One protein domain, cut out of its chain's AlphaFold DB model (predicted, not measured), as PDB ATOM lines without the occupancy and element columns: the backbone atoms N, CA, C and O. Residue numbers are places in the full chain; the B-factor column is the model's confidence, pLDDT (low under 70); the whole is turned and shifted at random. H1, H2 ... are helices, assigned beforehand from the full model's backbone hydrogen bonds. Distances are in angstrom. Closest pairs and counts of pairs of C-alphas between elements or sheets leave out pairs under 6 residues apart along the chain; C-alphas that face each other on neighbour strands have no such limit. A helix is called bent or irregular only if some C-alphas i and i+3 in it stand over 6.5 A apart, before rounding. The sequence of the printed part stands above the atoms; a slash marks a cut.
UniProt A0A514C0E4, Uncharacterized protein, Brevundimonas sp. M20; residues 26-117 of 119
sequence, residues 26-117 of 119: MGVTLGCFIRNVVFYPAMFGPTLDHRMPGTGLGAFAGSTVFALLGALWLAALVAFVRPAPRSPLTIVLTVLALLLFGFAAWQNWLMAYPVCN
ATOM      1  N   MET A  26      -0.056   4.094 197.176       81.38
ATOM      2  CA  MET A  26      -1.346   4.169 197.885       81.38
ATOM      3  C   MET A  26      -1.494   5.489 198.658       81.38
ATOM      4  O   MET A  26      -2.609   5.964 198.882       81.38
ATOM      5  N   GLY A  27      -0.369   6.136 198.991       76.94
ATOM      6  CA  GLY A  27      -0.328   7.387 199.746       76.94
ATOM      7  C   GLY A  27      -0.797   8.629 198.983       76.94
ATOM      8  O   GLY A  27      -1.127   9.627 199.617       76.94
ATOM      9  N   VAL A  28      -0.888   8.602 197.644       78.06
ATOM     10  CA  VAL A  28      -1.340   9.783 196.865       78.06
ATOM     11  C   VAL A  28      -2.801  10.146 197.128       78.06
ATOM     12  O   VAL A  28      -3.186  11.298 196.937       78.06
ATOM     13  N   THR A  29      -3.605   9.207 197.627       73.00
ATOM     14  CA  THR A  29      -5.005   9.459 197.994       73.00
ATOM     15  C   THR A  29      -5.140  10.392 199.208       73.00
ATOM     16  O   THR A  29      -6.134  11.109 199.317       73.00
ATOM     17  N   LEU A  30      -4.106  10.492 200.059       74.25
ATOM     18  CA  LEU A  30      -4.059  11.455 201.165       74.25
ATOM     19  C   LEU A  30      -4.110  12.905 200.664       74.25
ATOM     20  O   LEU A  30      -4.745  13.754 201.287       74.25
ATOM     21  N   GLY A  31      -3.474  13.198 199.525       74.25
ATOM     22  CA  GLY A  31      -3.463  14.544 198.947       74.25
ATOM     23  C   GLY A  31      -4.869  15.033 198.592       74.25
ATOM     24  O   GLY A  31      -5.205  16.185 198.865       74.25
ATOM     25  N   CYS A  32      -5.717  14.145 198.061       75.56
ATOM     26  CA  CYS A  32      -7.130  14.450 197.841       75.56
ATOM     27  C   CYS A  32      -7.859  14.767 199.145       75.56
ATOM     28  O   CYS A  32      -8.601  15.742 199.211       75.56
ATOM     29  N   PHE A  33      -7.657  13.938 200.171       71.69
ATOM     30  CA  PHE A  33      -8.309  14.122 201.460       71.69
ATOM     31  C   PHE A  33      -7.940  15.479 202.076       71.69
ATOM     32  O   PHE A  33      -8.826  16.259 202.421       71.69
ATOM     33  N   ILE A  34      -6.643  15.807 202.130       76.00
ATOM     34  CA  ILE A  34      -6.157  17.092 202.654       76.00
ATOM     35  C   ILE A  34      -6.740  18.255 201.845       76.00
ATOM     36  O   ILE A  34      -7.266  19.199 202.430       76.00
ATOM     37  N   ARG A  35      -6.695  18.180 200.506       76.94
ATOM     38  CA  ARG A  35      -7.294  19.196 199.628       76.94
ATOM     39  C   ARG A  35      -8.768  19.412 199.979       76.94
ATOM     40  O   ARG A  35      -9.185  20.550 200.158       76.94
ATOM     41  N   ASN A  36      -9.548  18.346 200.104       75.31
ATOM     42  CA  ASN A  36     -10.987  18.449 200.329       75.31
ATOM     43  C   ASN A  36     -11.331  19.030 201.703       75.31
ATOM     44  O   ASN A  36     -12.219  19.876 201.793       75.31
ATOM     45  N   VAL A  37     -10.583  18.669 202.749       73.94
ATOM     46  CA  VAL A  37     -10.730  19.272 204.083       73.94
ATOM     47  C   VAL A  37     -10.376  20.763 204.069       73.94
ATOM     48  O   VAL A  37     -11.079  21.558 204.686       73.94
ATOM     49  N   VAL A  38      -9.321  21.161 203.349       79.38
ATOM     50  CA  VAL A  38      -8.856  22.559 203.301       79.38
ATOM     51  C   VAL A  38      -9.774  23.449 202.457       79.38
ATOM     52  O   VAL A  38     -10.126  24.542 202.893       79.38
ATOM     53  N   PHE A  39     -10.159  23.011 201.254       79.19
ATOM     54  CA  PHE A  39     -10.939  23.831 200.318       79.19
ATOM     55  C   PHE A  39     -12.451  23.762 200.557       79.19
ATOM     56  O   PHE A  39     -13.157  24.718 200.242       79.19
ATOM     57  N   TYR A  40     -12.955  22.665 201.130       74.56
ATOM     58  CA  TYR A  40     -14.388  22.454 201.358       74.56
ATOM     59  C   TYR A  40     -14.704  22.021 202.806       74.56
ATOM     60  O   TYR A  40     -15.426  21.040 203.024       74.56
ATOM     61  N   PRO A  41     -14.233  22.760 203.829       72.31
ATOM     62  CA  PRO A  41     -14.336  22.347 205.231       72.31
ATOM     63  C   PRO A  41     -15.784  22.190 205.713       72.31
ATOM     64  O   PRO A  41     -16.059  21.329 206.538       72.31
ATOM     65  N   ALA A  42     -16.739  22.961 205.181       71.06
ATOM     66  CA  ALA A  42     -18.151  22.848 205.558       71.06
ATOM     67  C   ALA A  42     -18.802  21.521 205.111       71.06
ATOM     68  O   ALA A  42     -19.767  21.078 205.726       71.06
ATOM     69  N   MET A  43     -18.273  20.879 204.061       67.56
ATOM     70  CA  MET A  43     -18.786  19.605 203.538       67.56
ATOM     71  C   MET A  43     -18.069  18.395 204.142       67.56
ATOM     72  O   MET A  43     -18.702  17.363 204.367       67.56
ATOM     73  N   PHE A  44     -16.772  18.535 204.435       66.56
ATOM     74  CA  PHE A  44     -15.918  17.453 204.940       66.56
ATOM     75  C   PHE A  44     -15.679  17.496 206.459       66.56
ATOM     76  O   PHE A  44     -15.348  16.480 207.055       66.56
ATOM     77  N   GLY A  45     -15.879  18.644 207.110       62.22
ATOM     78  CA  GLY A  45     -15.741  18.812 208.561       62.22
ATOM     79  C   GLY A  45     -16.810  18.066 209.372       62.22
ATOM     80  O   GLY A  45     -16.444  17.319 210.274       62.22
ATOM     81  N   PRO A  46     -18.115  18.184 209.046       58.12
ATOM     82  CA  PRO A  46     -19.183  17.466 209.755       58.12
ATOM     83  C   PRO A  46     -19.297  15.973 209.394       58.12
ATOM     84  O   PRO A  46     -20.049  15.243 210.033       58.12
ATOM     85  N   THR A  47     -18.626  15.516 208.331       56.06
ATOM     86  CA  THR A  47     -18.763  14.158 207.764       56.06
ATOM     87  C   THR A  47     -17.597  13.224 208.082       56.06
ATOM     88  O   THR A  47     -17.687  12.036 207.758       56.06
ATOM     89  N   LEU A  48     -16.577  13.716 208.802       55.81
ATOM     90  CA  LEU A  48     -15.558  12.896 209.478       55.81
ATOM     91  C   LEU A  48     -16.194  11.806 210.370       55.81
ATOM     92  O   LEU A  48     -15.627  10.721 210.507       55.81
ATOM     93  N   ASP A  49     -17.414  12.050 210.861       53.69
ATOM     94  CA  ASP A  49     -18.267  11.108 211.600       53.69
ATOM     95  C   ASP A  49     -19.052  10.131 210.687       53.69
ATOM     96  O   ASP A  49     -20.238   9.881 210.877       53.69
ATOM     97  N   HIS A  50     -18.387   9.508 209.706       52.56
ATOM     98  CA  HIS A  50     -18.865   8.315 208.969       52.56
ATOM     99  C   HIS A  50     -19.815   8.496 207.767       52.56
ATOM    100  O   HIS A  50     -20.293   7.491 207.238       52.56
ATOM    101  N   ARG A  51     -20.091   9.712 207.272       52.38
ATOM    102  CA  ARG A  51     -21.073   9.890 206.170       52.38
ATOM    103  C   ARG A  51     -20.507   9.849 204.750       52.38
ATOM    104  O   ARG A  51     -21.282   9.642 203.821       52.38
ATOM    105  N   MET A  52     -19.198  10.005 204.557       53.53
ATOM    106  CA  MET A  52     -18.579   9.915 203.228       53.53
ATOM    107  C   MET A  52     -17.608   8.723 203.145       53.53
ATOM    108  O   MET A  52     -16.709   8.612 203.990       53.53
ATOM    109  N   PRO A  53     -17.732   7.838 202.134       53.59
ATOM    110  CA  PRO A  53     -16.777   6.754 201.910       53.59
ATOM    111  C   PRO A  53     -15.352   7.313 201.822       53.59
ATOM    112  O   PRO A  53     -15.107   8.266 201.091       53.59
ATOM    113  N   GLY A  54     -14.411   6.753 202.587       55.75
ATOM    114  CA  GLY A  54     -13.005   7.180 202.558       55.75
ATOM    115  C   GLY A  54     -12.638   8.393 203.427       55.75
ATOM    116  O   GLY A  54     -11.483   8.803 203.403       55.75
ATOM    117  N   THR A  55     -13.567   8.939 204.224       55.72
ATOM    118  CA  THR A  55     -13.299  10.094 205.118       55.72
ATOM    119  C   THR A  55     -13.238   9.751 206.608       55.72
ATOM    120  O   THR A  55     -12.863  10.595 207.415       55.72
ATOM    121  N   GLY A  56     -13.569   8.515 206.991       64.12
ATOM    122  CA  GLY A  56     -13.490   8.088 208.389       64.12
ATOM    123  C   GLY A  56     -12.051   8.084 208.922       64.12
ATOM    124  O   GLY A  56     -11.095   7.912 208.162       64.12
ATOM    125  N   LEU A  57     -11.901   8.185 210.246       68.12
ATOM    126  CA  LEU A  57     -10.600   8.221 210.934       68.12
ATOM    127  C   LEU A  57      -9.653   7.077 210.507       68.12
ATOM    128  O   LEU A  57      -8.454   7.284 210.351       68.12
ATOM    129  N   GLY A  58     -10.194   5.878 210.256       67.94
ATOM    130  CA  GLY A  58      -9.421   4.730 209.766       67.94
ATOM    131  C   GLY A  58      -8.890   4.900 208.337       67.94
ATOM    132  O   GLY A  58      -7.758   4.513 208.054       67.94
ATOM    133  N   ALA A  59      -9.658   5.528 207.444       67.38
ATOM    134  CA  ALA A  59      -9.213   5.838 206.084       67.38
ATOM    135  C   ALA A  59      -8.151   6.949 206.084       67.38
ATOM    136  O   ALA A  59      -7.168   6.877 205.340       67.38
ATOM    137  N   PHE A  60      -8.292   7.933 206.975       71.25
ATOM    138  CA  PHE A  60      -7.276   8.957 207.204       71.25
ATOM    139  C   PHE A  60      -5.974   8.367 207.771       71.25
ATOM    140  O   PHE A  60      -4.890   8.637 207.255       71.25
ATOM    141  N   ALA A  61      -6.063   7.503 208.784       76.94
ATOM    142  CA  ALA A  61      -4.895   6.835 209.356       76.94
ATOM    143  C   ALA A  61      -4.194   5.941 208.320       76.94
ATOM    144  O   ALA A  61      -2.976   6.008 208.170       76.94
ATOM    145  N   GLY A  62      -4.959   5.161 207.548       77.31
ATOM    146  CA  GLY A  62      -4.423   4.316 206.480       77.31
ATOM    147  C   GLY A  62      -3.712   5.122 205.392       77.31
ATOM    148  O   GLY A  62      -2.554   4.848 205.080       77.31
ATOM    149  N   SER A  63      -4.358   6.160 204.857       74.94
ATOM    150  CA  SER A  63      -3.751   7.042 203.846       74.94
ATOM    151  C   SER A  63      -2.500   7.763 204.372       74.94
ATOM    152  O   SER A  63      -1.514   7.873 203.644       74.94
ATOM    153  N   THR A  64      -2.482   8.151 205.653       80.94
ATOM    154  CA  THR A  64      -1.292   8.697 206.331       80.94
ATOM    155  C   THR A  64      -0.139   7.693 206.373       80.94
ATOM    156  O   THR A  64       0.983   8.028 205.993       80.94
ATOM    157  N   VAL A  65      -0.401   6.444 206.773       86.88
ATOM    158  CA  VAL A  65       0.614   5.378 206.787       86.88
ATOM    159  C   VAL A  65       1.182   5.155 205.386       86.88
ATOM    160  O   VAL A  65       2.401   5.112 205.217       86.88
ATOM    161  N   PHE A  66       0.332   5.078 204.361       85.12
ATOM    162  CA  PHE A  66       0.796   4.904 202.986       85.12
ATOM    163  C   PHE A  66       1.567   6.116 202.450       85.12
ATOM    164  O   PHE A  66       2.516   5.939 201.690       85.12
ATOM    165  N   ALA A  67       1.227   7.339 202.863       84.50
ATOM    166  CA  ALA A  67       2.004   8.529 202.516       84.50
ATOM    167  C   ALA A  67       3.409   8.500 203.137       84.50
ATOM    168  O   ALA A  67       4.389   8.804 202.454       84.50
ATOM    169  N   LEU A  68       3.533   8.060 204.395       90.62
ATOM    170  CA  LEU A  68       4.833   7.847 205.038       90.62
ATOM    171  C   LEU A  68       5.643   6.755 204.328       90.62
ATOM    172  O   LEU A  68       6.836   6.938 204.085       90.62
ATOM    173  N   LEU A  69       5.002   5.650 203.931       89.38
ATOM    174  CA  LEU A  69       5.640   4.611 203.117       89.38
ATOM    175  C   LEU A  69       6.098   5.154 201.756       89.38
ATOM    176  O   LEU A  69       7.191   4.816 201.309       89.38
ATOM    177  N   GLY A  70       5.320   6.039 201.129       89.69
ATOM    178  CA  GLY A  70       5.714   6.754 199.915       89.69
ATOM    179  C   GLY A  70       6.960   7.623 200.113       89.69
ATOM    180  O   GLY A  70       7.885   7.577 199.301       89.69
ATOM    181  N   ALA A  71       7.039   8.358 201.226       91.31
ATOM    182  CA  ALA A  71       8.217   9.152 201.574       91.31
ATOM    183  C   ALA A  71       9.459   8.273 201.821       91.31
ATOM    184  O   ALA A  71      10.544   8.573 201.317       91.31
ATOM    185  N   LEU A  72       9.298   7.154 202.537       94.12
ATOM    186  CA  LEU A  72      10.362   6.167 202.745       94.12
ATOM    187  C   LEU A  72      10.823   5.538 201.426       94.12
ATOM    188  O   LEU A  72      12.023   5.375 201.206       94.12
ATOM    189  N   TRP A  73       9.890   5.229 200.527       95.38
ATOM    190  CA  TRP A  73      10.194   4.702 199.200       95.38
ATOM    191  C   TRP A  73      10.998   5.699 198.357       95.38
ATOM    192  O   TRP A  73      12.005   5.317 197.761       95.38
ATOM    193  N   LEU A  74      10.632   6.987 198.366       93.69
ATOM    194  CA  LEU A  74      11.409   8.039 197.699       93.69
ATOM    195  C   LEU A  74      12.824   8.147 198.278       93.69
ATOM    196  O   LEU A  74      13.796   8.227 197.525       93.69
ATOM    197  N   ALA A  75      12.959   8.101 199.604       94.88
ATOM    198  CA  ALA A  75      14.264   8.107 200.259       94.88
ATOM    199  C   ALA A  75      15.115   6.891 199.848       94.88
ATOM    200  O   ALA A  75      16.299   7.047 199.540       94.88
ATOM    201  N   ALA A  76      14.511   5.700 199.771       93.25
ATOM    202  CA  ALA A  76      15.170   4.479 199.313       93.25
ATOM    203  C   ALA A  76      15.594   4.566 197.837       93.25
ATOM    204  O   ALA A  76      16.724   4.208 197.501       93.25
ATOM    205  N   LEU A  77      14.741   5.110 196.963       93.38
ATOM    206  CA  LEU A  77      15.060   5.333 195.553       93.38
ATOM    207  C   LEU A  77      16.250   6.290 195.399       93.38
ATOM    208  O   LEU A  77      17.202   5.996 194.675       93.38
ATOM    209  N   VAL A  78      16.250   7.403 196.133       95.31
ATOM    210  CA  VAL A  78      17.370   8.355 196.145       95.31
ATOM    211  C   VAL A  78      18.652   7.685 196.650       95.31
ATOM    212  O   VAL A  78      19.712   7.841 196.036       95.31
ATOM    213  N   ALA A  79      18.574   6.906 197.732       93.88
ATOM    214  CA  ALA A  79      19.710   6.163 198.276       93.88
ATOM    215  C   ALA A  79      20.254   5.106 197.298       93.88
ATOM    216  O   ALA A  79      21.461   4.875 197.254       93.88
ATOM    217  N   PHE A  80      19.396   4.504 196.474       93.00
ATOM    218  CA  PHE A  80      19.788   3.560 195.430       93.00
ATOM    219  C   PHE A  80      20.479   4.230 194.231       93.00
ATOM    220  O   PHE A  80      21.452   3.690 193.686       93.00
ATOM    221  N   VAL A  81      20.011   5.417 193.830       94.38
ATOM    222  CA  VAL A  81      20.547   6.161 192.678       94.38
ATOM    223  C   VAL A  81      21.901   6.801 192.991       94.38
ATOM    224  O   VAL A  81      22.838   6.680 192.194       94.38
ATOM    225  N   ARG A  82      22.034   7.438 194.164       93.50
ATOM    226  CA  ARG A  82      23.214   8.233 194.568       93.50
ATOM    227  C   ARG A  82      24.573   7.552 194.324       93.50
ATOM    228  O   ARG A  82      25.459   8.222 193.801       93.50
ATOM    229  N   PRO A  83      24.782   6.257 194.633       91.38
ATOM    230  CA  PRO A  83      26.104   5.645 194.518       91.38
ATOM    231  C   PRO A  83      26.568   5.365 193.080       91.38
ATOM    232  O   PRO A  83      27.744   5.089 192.882       91.38
ATOM    233  N   ALA A  84      25.675   5.321 192.078       90.31
ATOM    234  CA  ALA A  84      26.071   5.092 190.675       90.31
ATOM    235  C   ALA A  84      25.016   5.603 189.668       90.31
ATOM    236  O   ALA A  84      24.420   4.801 188.936       90.31
ATOM    237  N   PRO A  85      24.807   6.928 189.579       89.69
ATOM    238  CA  PRO A  85      23.707   7.527 188.816       89.69
ATOM    239  C   PRO A  85      23.803   7.292 187.303       89.69
ATOM    240  O   PRO A  85      22.788   7.253 186.621       89.69
ATOM    241  N   ARG A  86      25.017   7.098 186.770       92.19
ATOM    242  CA  ARG A  86      25.260   6.852 185.336       92.19
ATOM    243  C   ARG A  86      25.300   5.370 184.960       92.19
ATOM    244  O   ARG A  86      25.562   5.042 183.808       92.19
ATOM    245  N   SER A  87      25.101   4.458 185.913       91.88
ATOM    246  CA  SER A  87      25.127   3.028 185.593       91.88
ATOM    247  C   SER A  87      23.852   2.624 184.836       91.88
ATOM    248  O   SER A  87      22.759   2.952 185.306       91.88
ATOM    249  N   PRO A  88      23.949   1.873 183.718       91.19
ATOM    250  CA  PRO A  88      22.775   1.458 182.941       91.19
ATOM    251  C   PRO A  88      21.724   0.736 183.790       91.19
ATOM    252  O   PRO A  88      20.535   1.009 183.685       91.19
ATOM    253  N   LEU A  89      22.175  -0.125 184.708       92.12
ATOM    254  CA  LEU A  89      21.311  -0.860 185.633       92.12
ATOM    255  C   LEU A  89      20.526   0.061 186.576       92.12
ATOM    256  O   LEU A  89      19.338  -0.159 186.793       92.12
ATOM    257  N   THR A  90      21.168   1.096 187.127       92.75
ATOM    258  CA  THR A  90      20.482   2.054 188.008       92.75
ATOM    259  C   THR A  90      19.459   2.858 187.218       92.75
ATOM    260  O   THR A  90      18.348   3.035 187.706       92.75
ATOM    261  N   ILE A  91      19.794   3.284 185.997       93.50
ATOM    262  CA  ILE A  91      18.873   4.017 185.120       93.50
ATOM    263  C   ILE A  91      17.637   3.166 184.822       93.50
ATOM    264  O   ILE A  91      16.527   3.605 185.096       93.50
ATOM    265  N   VAL A  92      17.824   1.932 184.342       95.81
ATOM    266  CA  VAL A  92      16.714   1.028 184.000       95.81
ATOM    267  C   VAL A  92      15.810   0.777 185.207       95.81
ATOM    268  O   VAL A  92      14.600   0.955 185.108       95.81
ATOM    269  N   LEU A  93      16.376   0.420 186.364       94.31
ATOM    270  CA  LEU A  93      15.580   0.121 187.561       94.31
ATOM    271  C   LEU A  93      14.886   1.365 188.128       94.31
ATOM    272  O   LEU A  93      13.759   1.268 188.598       94.31
ATOM    273  N   THR A  94      15.513   2.539 188.030       94.50
ATOM    274  CA  THR A  94      14.900   3.812 188.442       94.50
ATOM    275  C   THR A  94      13.740   4.183 187.530       94.50
ATOM    276  O   THR A  94      12.671   4.537 188.018       94.50
ATOM    277  N   VAL A  95      13.918   4.066 186.213       96.31
ATOM    278  CA  VAL A  95      12.853   4.323 185.237       96.31
ATOM    279  C   VAL A  95      11.688   3.364 185.463       96.31
ATOM    280  O   VAL A  95      10.553   3.815 185.556       96.31
ATOM    281  N   LEU A  96      11.953   2.065 185.637       96.12
ATOM    282  CA  LEU A  96      10.913   1.080 185.948       96.12
ATOM    283  C   LEU A  96      10.180   1.403 187.257       96.12
ATOM    284  O   LEU A  96       8.954   1.349 187.293       96.12
ATOM    285  N   ALA A  97      10.913   1.776 188.307       94.31
ATOM    286  CA  ALA A  97      10.337   2.139 189.599       94.31
ATOM    287  C   ALA A  97       9.411   3.360 189.479       94.31
ATOM    288  O   ALA A  97       8.295   3.338 189.994       94.31
ATOM    289  N   LEU A  98       9.845   4.400 188.760       95.12
ATOM    290  CA  LEU A  98       9.062   5.618 188.541       95.12
ATOM    291  C   LEU A  98       7.851   5.384 187.633       95.12
ATOM    292  O   LEU A  98       6.779   5.909 187.921       95.12
ATOM    293  N   LEU A  99       7.991   4.589 186.567       96.44
ATOM    294  CA  LEU A  99       6.878   4.243 185.678       96.44
ATOM    295  C   LEU A  99       5.808   3.442 186.417       96.44
ATOM    296  O   LEU A  99       4.625   3.762 186.315       96.44
ATOM    297  N   LEU A 100       6.215   2.434 187.195       95.31
ATOM    298  CA  LEU A 100       5.282   1.627 187.973       95.31
ATOM    299  C   LEU A 100       4.608   2.456 189.070       95.31
ATOM    300  O   LEU A 100       3.396   2.357 189.240       95.31
ATOM    301  N   PHE A 101       5.366   3.314 189.763       93.94
ATOM    302  CA  PHE A 101       4.807   4.255 190.733       93.94
ATOM    303  C   PHE A 101       3.795   5.192 190.074       93.94
ATOM    304  O   PHE A 101       2.686   5.328 190.573       93.94
ATOM    305  N   GLY A 102       4.149   5.812 188.945       92.31
ATOM    306  CA  GLY A 102       3.279   6.737 188.222       92.31
ATOM    307  C   GLY A 102       1.990   6.070 187.745       92.31
ATOM    308  O   GLY A 102       0.906   6.609 187.955       92.31
ATOM    309  N   PHE A 103       2.089   4.866 187.177       93.81
ATOM    310  CA  PHE A 103       0.921   4.087 186.767       93.81
ATOM    311  C   PHE A 103       0.033   3.720 187.961       93.81
ATOM    312  O   PHE A 103      -1.173   3.951 187.924       93.81
ATOM    313  N   ALA A 104       0.608   3.191 189.040       91.81
ATOM    314  CA  ALA A 104      -0.158   2.795 190.218       91.81
ATOM    315  C   ALA A 104      -0.756   4.008 190.957       91.81
ATOM    316  O   ALA A 104      -1.881   3.942 191.447       91.81
ATOM    317  N   ALA A 105      -0.050   5.141 190.984       88.38
ATOM    318  CA  ALA A 105      -0.552   6.411 191.502       88.38
ATOM    319  C   ALA A 105      -1.758   6.901 190.695       88.38
ATOM    320  O   ALA A 105      -2.759   7.303 191.283       88.38
ATOM    321  N   TRP A 106      -1.687   6.814 189.365       87.25
ATOM    322  CA  TRP A 106      -2.800   7.139 188.479       87.25
ATOM    323  C   TRP A 106      -4.017   6.237 188.721       87.25
ATOM    324  O   TRP A 106      -5.126   6.744 188.861       87.25
ATOM    325  N   GLN A 107      -3.826   4.920 188.855       89.50
ATOM    326  CA  GLN A 107      -4.921   3.988 189.169       89.50
ATOM    327  C   GLN A 107      -5.554   4.284 190.536       89.50
ATOM    328  O   GLN A 107      -6.776   4.361 190.653       89.50
ATOM    329  N   ASN A 108      -4.734   4.518 191.564       84.12
ATOM    330  CA  ASN A 108      -5.220   4.894 192.892       84.12
ATOM    331  C   ASN A 108      -5.982   6.221 192.863       84.12
ATOM    332  O   ASN A 108      -7.006   6.355 193.531       84.12
ATOM    333  N   TRP A 109      -5.520   7.181 192.063       80.31
ATOM    334  CA  TRP A 109      -6.228   8.435 191.855       80.31
ATOM    335  C   TRP A 109      -7.562   8.232 191.133       80.31
ATOM    336  O   TRP A 109      -8.554   8.780 191.592       80.31
ATOM    337  N   LEU A 110      -7.633   7.411 190.079       81.88
ATOM    338  CA  LEU A 110      -8.893   7.101 189.386       81.88
ATOM    339  C   LEU A 110      -9.921   6.441 190.312       81.88
ATOM    340  O   LEU A 110     -11.093   6.801 190.279       81.88
ATOM    341  N   MET A 111      -9.486   5.511 191.168       79.94
ATOM    342  CA  MET A 111     -10.363   4.883 192.164       79.94
ATOM    343  C   MET A 111     -10.837   5.881 193.222       79.94
ATOM    344  O   MET A 111     -11.976   5.813 193.677       79.94
ATOM    345  N   ALA A 112      -9.969   6.816 193.612       72.75
ATOM    346  CA  ALA A 112     -10.304   7.857 194.572       72.75
ATOM    347  C   ALA A 112     -11.071   9.031 193.943       72.75
ATOM    348  O   ALA A 112     -11.725   9.767 194.673       72.75
ATOM    349  N   TYR A 113     -11.036   9.211 192.617       71.88
ATOM    350  CA  TYR A 113     -11.583  10.371 191.908       71.88
ATOM    351  C   TYR A 113     -13.040  10.694 192.272       71.88
ATOM    352  O   TYR A 113     -13.295  11.856 192.585       71.88
ATOM    353  N   PRO A 114     -13.975   9.724 192.352       68.81
ATOM    354  CA  PRO A 114     -15.359  10.002 192.750       68.81
ATOM    355  C   PRO A 114     -15.491  10.570 194.171       68.81
ATOM    356  O   PRO A 114     -16.439  11.288 194.469       68.81
ATOM    357  N   VAL A 115     -14.538  10.257 195.055       66.69
ATOM    358  CA  VAL A 115     -14.467  10.777 196.431       66.69
ATOM    359  C   VAL A 115     -13.689  12.098 196.474       66.69
ATOM    360  O   VAL A 115     -14.033  13.008 197.227       66.69
ATOM    361  N   CYS A 116     -12.637  12.220 195.660       67.56
ATOM    362  CA  CYS A 116     -11.797  13.408 195.561       67.56
ATOM    363  C   CYS A 116     -12.521  14.584 194.891       67.56
ATOM    364  O   CYS A 116     -12.252  15.728 195.243       67.56
ATOM    365  N   ASN A 117     -13.390  14.317 193.917       69.75
ATOM    366  CA  ASN A 117     -14.100  15.321 193.135       69.75
ATOM    367  C   ASN A 117     -15.565  14.897 192.925       69.75
ATOM    368  O   ASN A 117     -15.920  14.436 191.842       69.75
TER     369      ASN A 117
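Overview. This is residues 26 to 117 of the 119 residues of an uncharacterized protein of Brevundimonas sp. M20 (UniProt A0A514C0E4). A long, splayed hairpin of two helices, H3 and H4, makes the length of a rod; the two come together near their short link, and at the other end H1 is wedged between them, crossing both steeply. Short H2 and a long loop lie beyond H1 at that open end. The printed part has 92 residues with four named helices, in the order H1, H2, H3, H4, and no named strand; the class is all helix. The whole is loose, with a radius of gyration of the C-alphas of 16.6 A and spans of 52 by 20 by 20 A.

Along the chain. H4, residues 88 to 116, is the longest helix, 38.7 A from C-alpha 88 at (22.775, 1.458, 182.941) to C-alpha 116 at (-11.797, 13.408, 195.561). It has a kink of 38 degrees near residue 110 and is irregular, with C-alphas 111 and 114 7.2 A apart. H3, residues 57 to 81, spans 36.2 A. H1, residues 26 to 39, spans 22.0 A from C-alpha 26 at (-1.346, 4.169, 197.885). H2, residues 41 to 44, spans 5.2 A.

Arrangement. H4 and H3 form a helical hairpin, opposite ways at a shallow tilt of 16 degrees. They touch through residues 90 to 94 and 77 to 81 alone, the closest C-alphas being those of Val 81 and Thr 90, 6.2 A apart. H1 touches residues 60 to 70 of H3 at a steep tilt of 56 degrees, opposite ways; the closest C-alphas, of Gly 27 and Ala 67, are 3.8 A apart. H1 touches residues 104 to 116 of H4 at a steep tilt of 44 degrees, the same way; the closest C-alphas, of Cys 32 and Cys 116, are 5.3 A apart. H2 is close to H1 but not clearly touching, with C-alphas 37 and 44 5.6 A apart, and is apart from H3 and H4. Every O i to N i+4 pair is within hydrogen-bond range in H3, against 23 of 25 in H4 and 7 of 10 in H1; H2 is too short for such a pair.

Size, cuts and confidence. The farthest C-alphas, of Pro 46 and Ser 87, are 52.5 A apart. The printed part has no cut. The link from H2 to H3, residues 45 to 56, is long. Mean pLDDT of the printed part is 80.4; residues 43 to 59 and 114 to 117 are under 70.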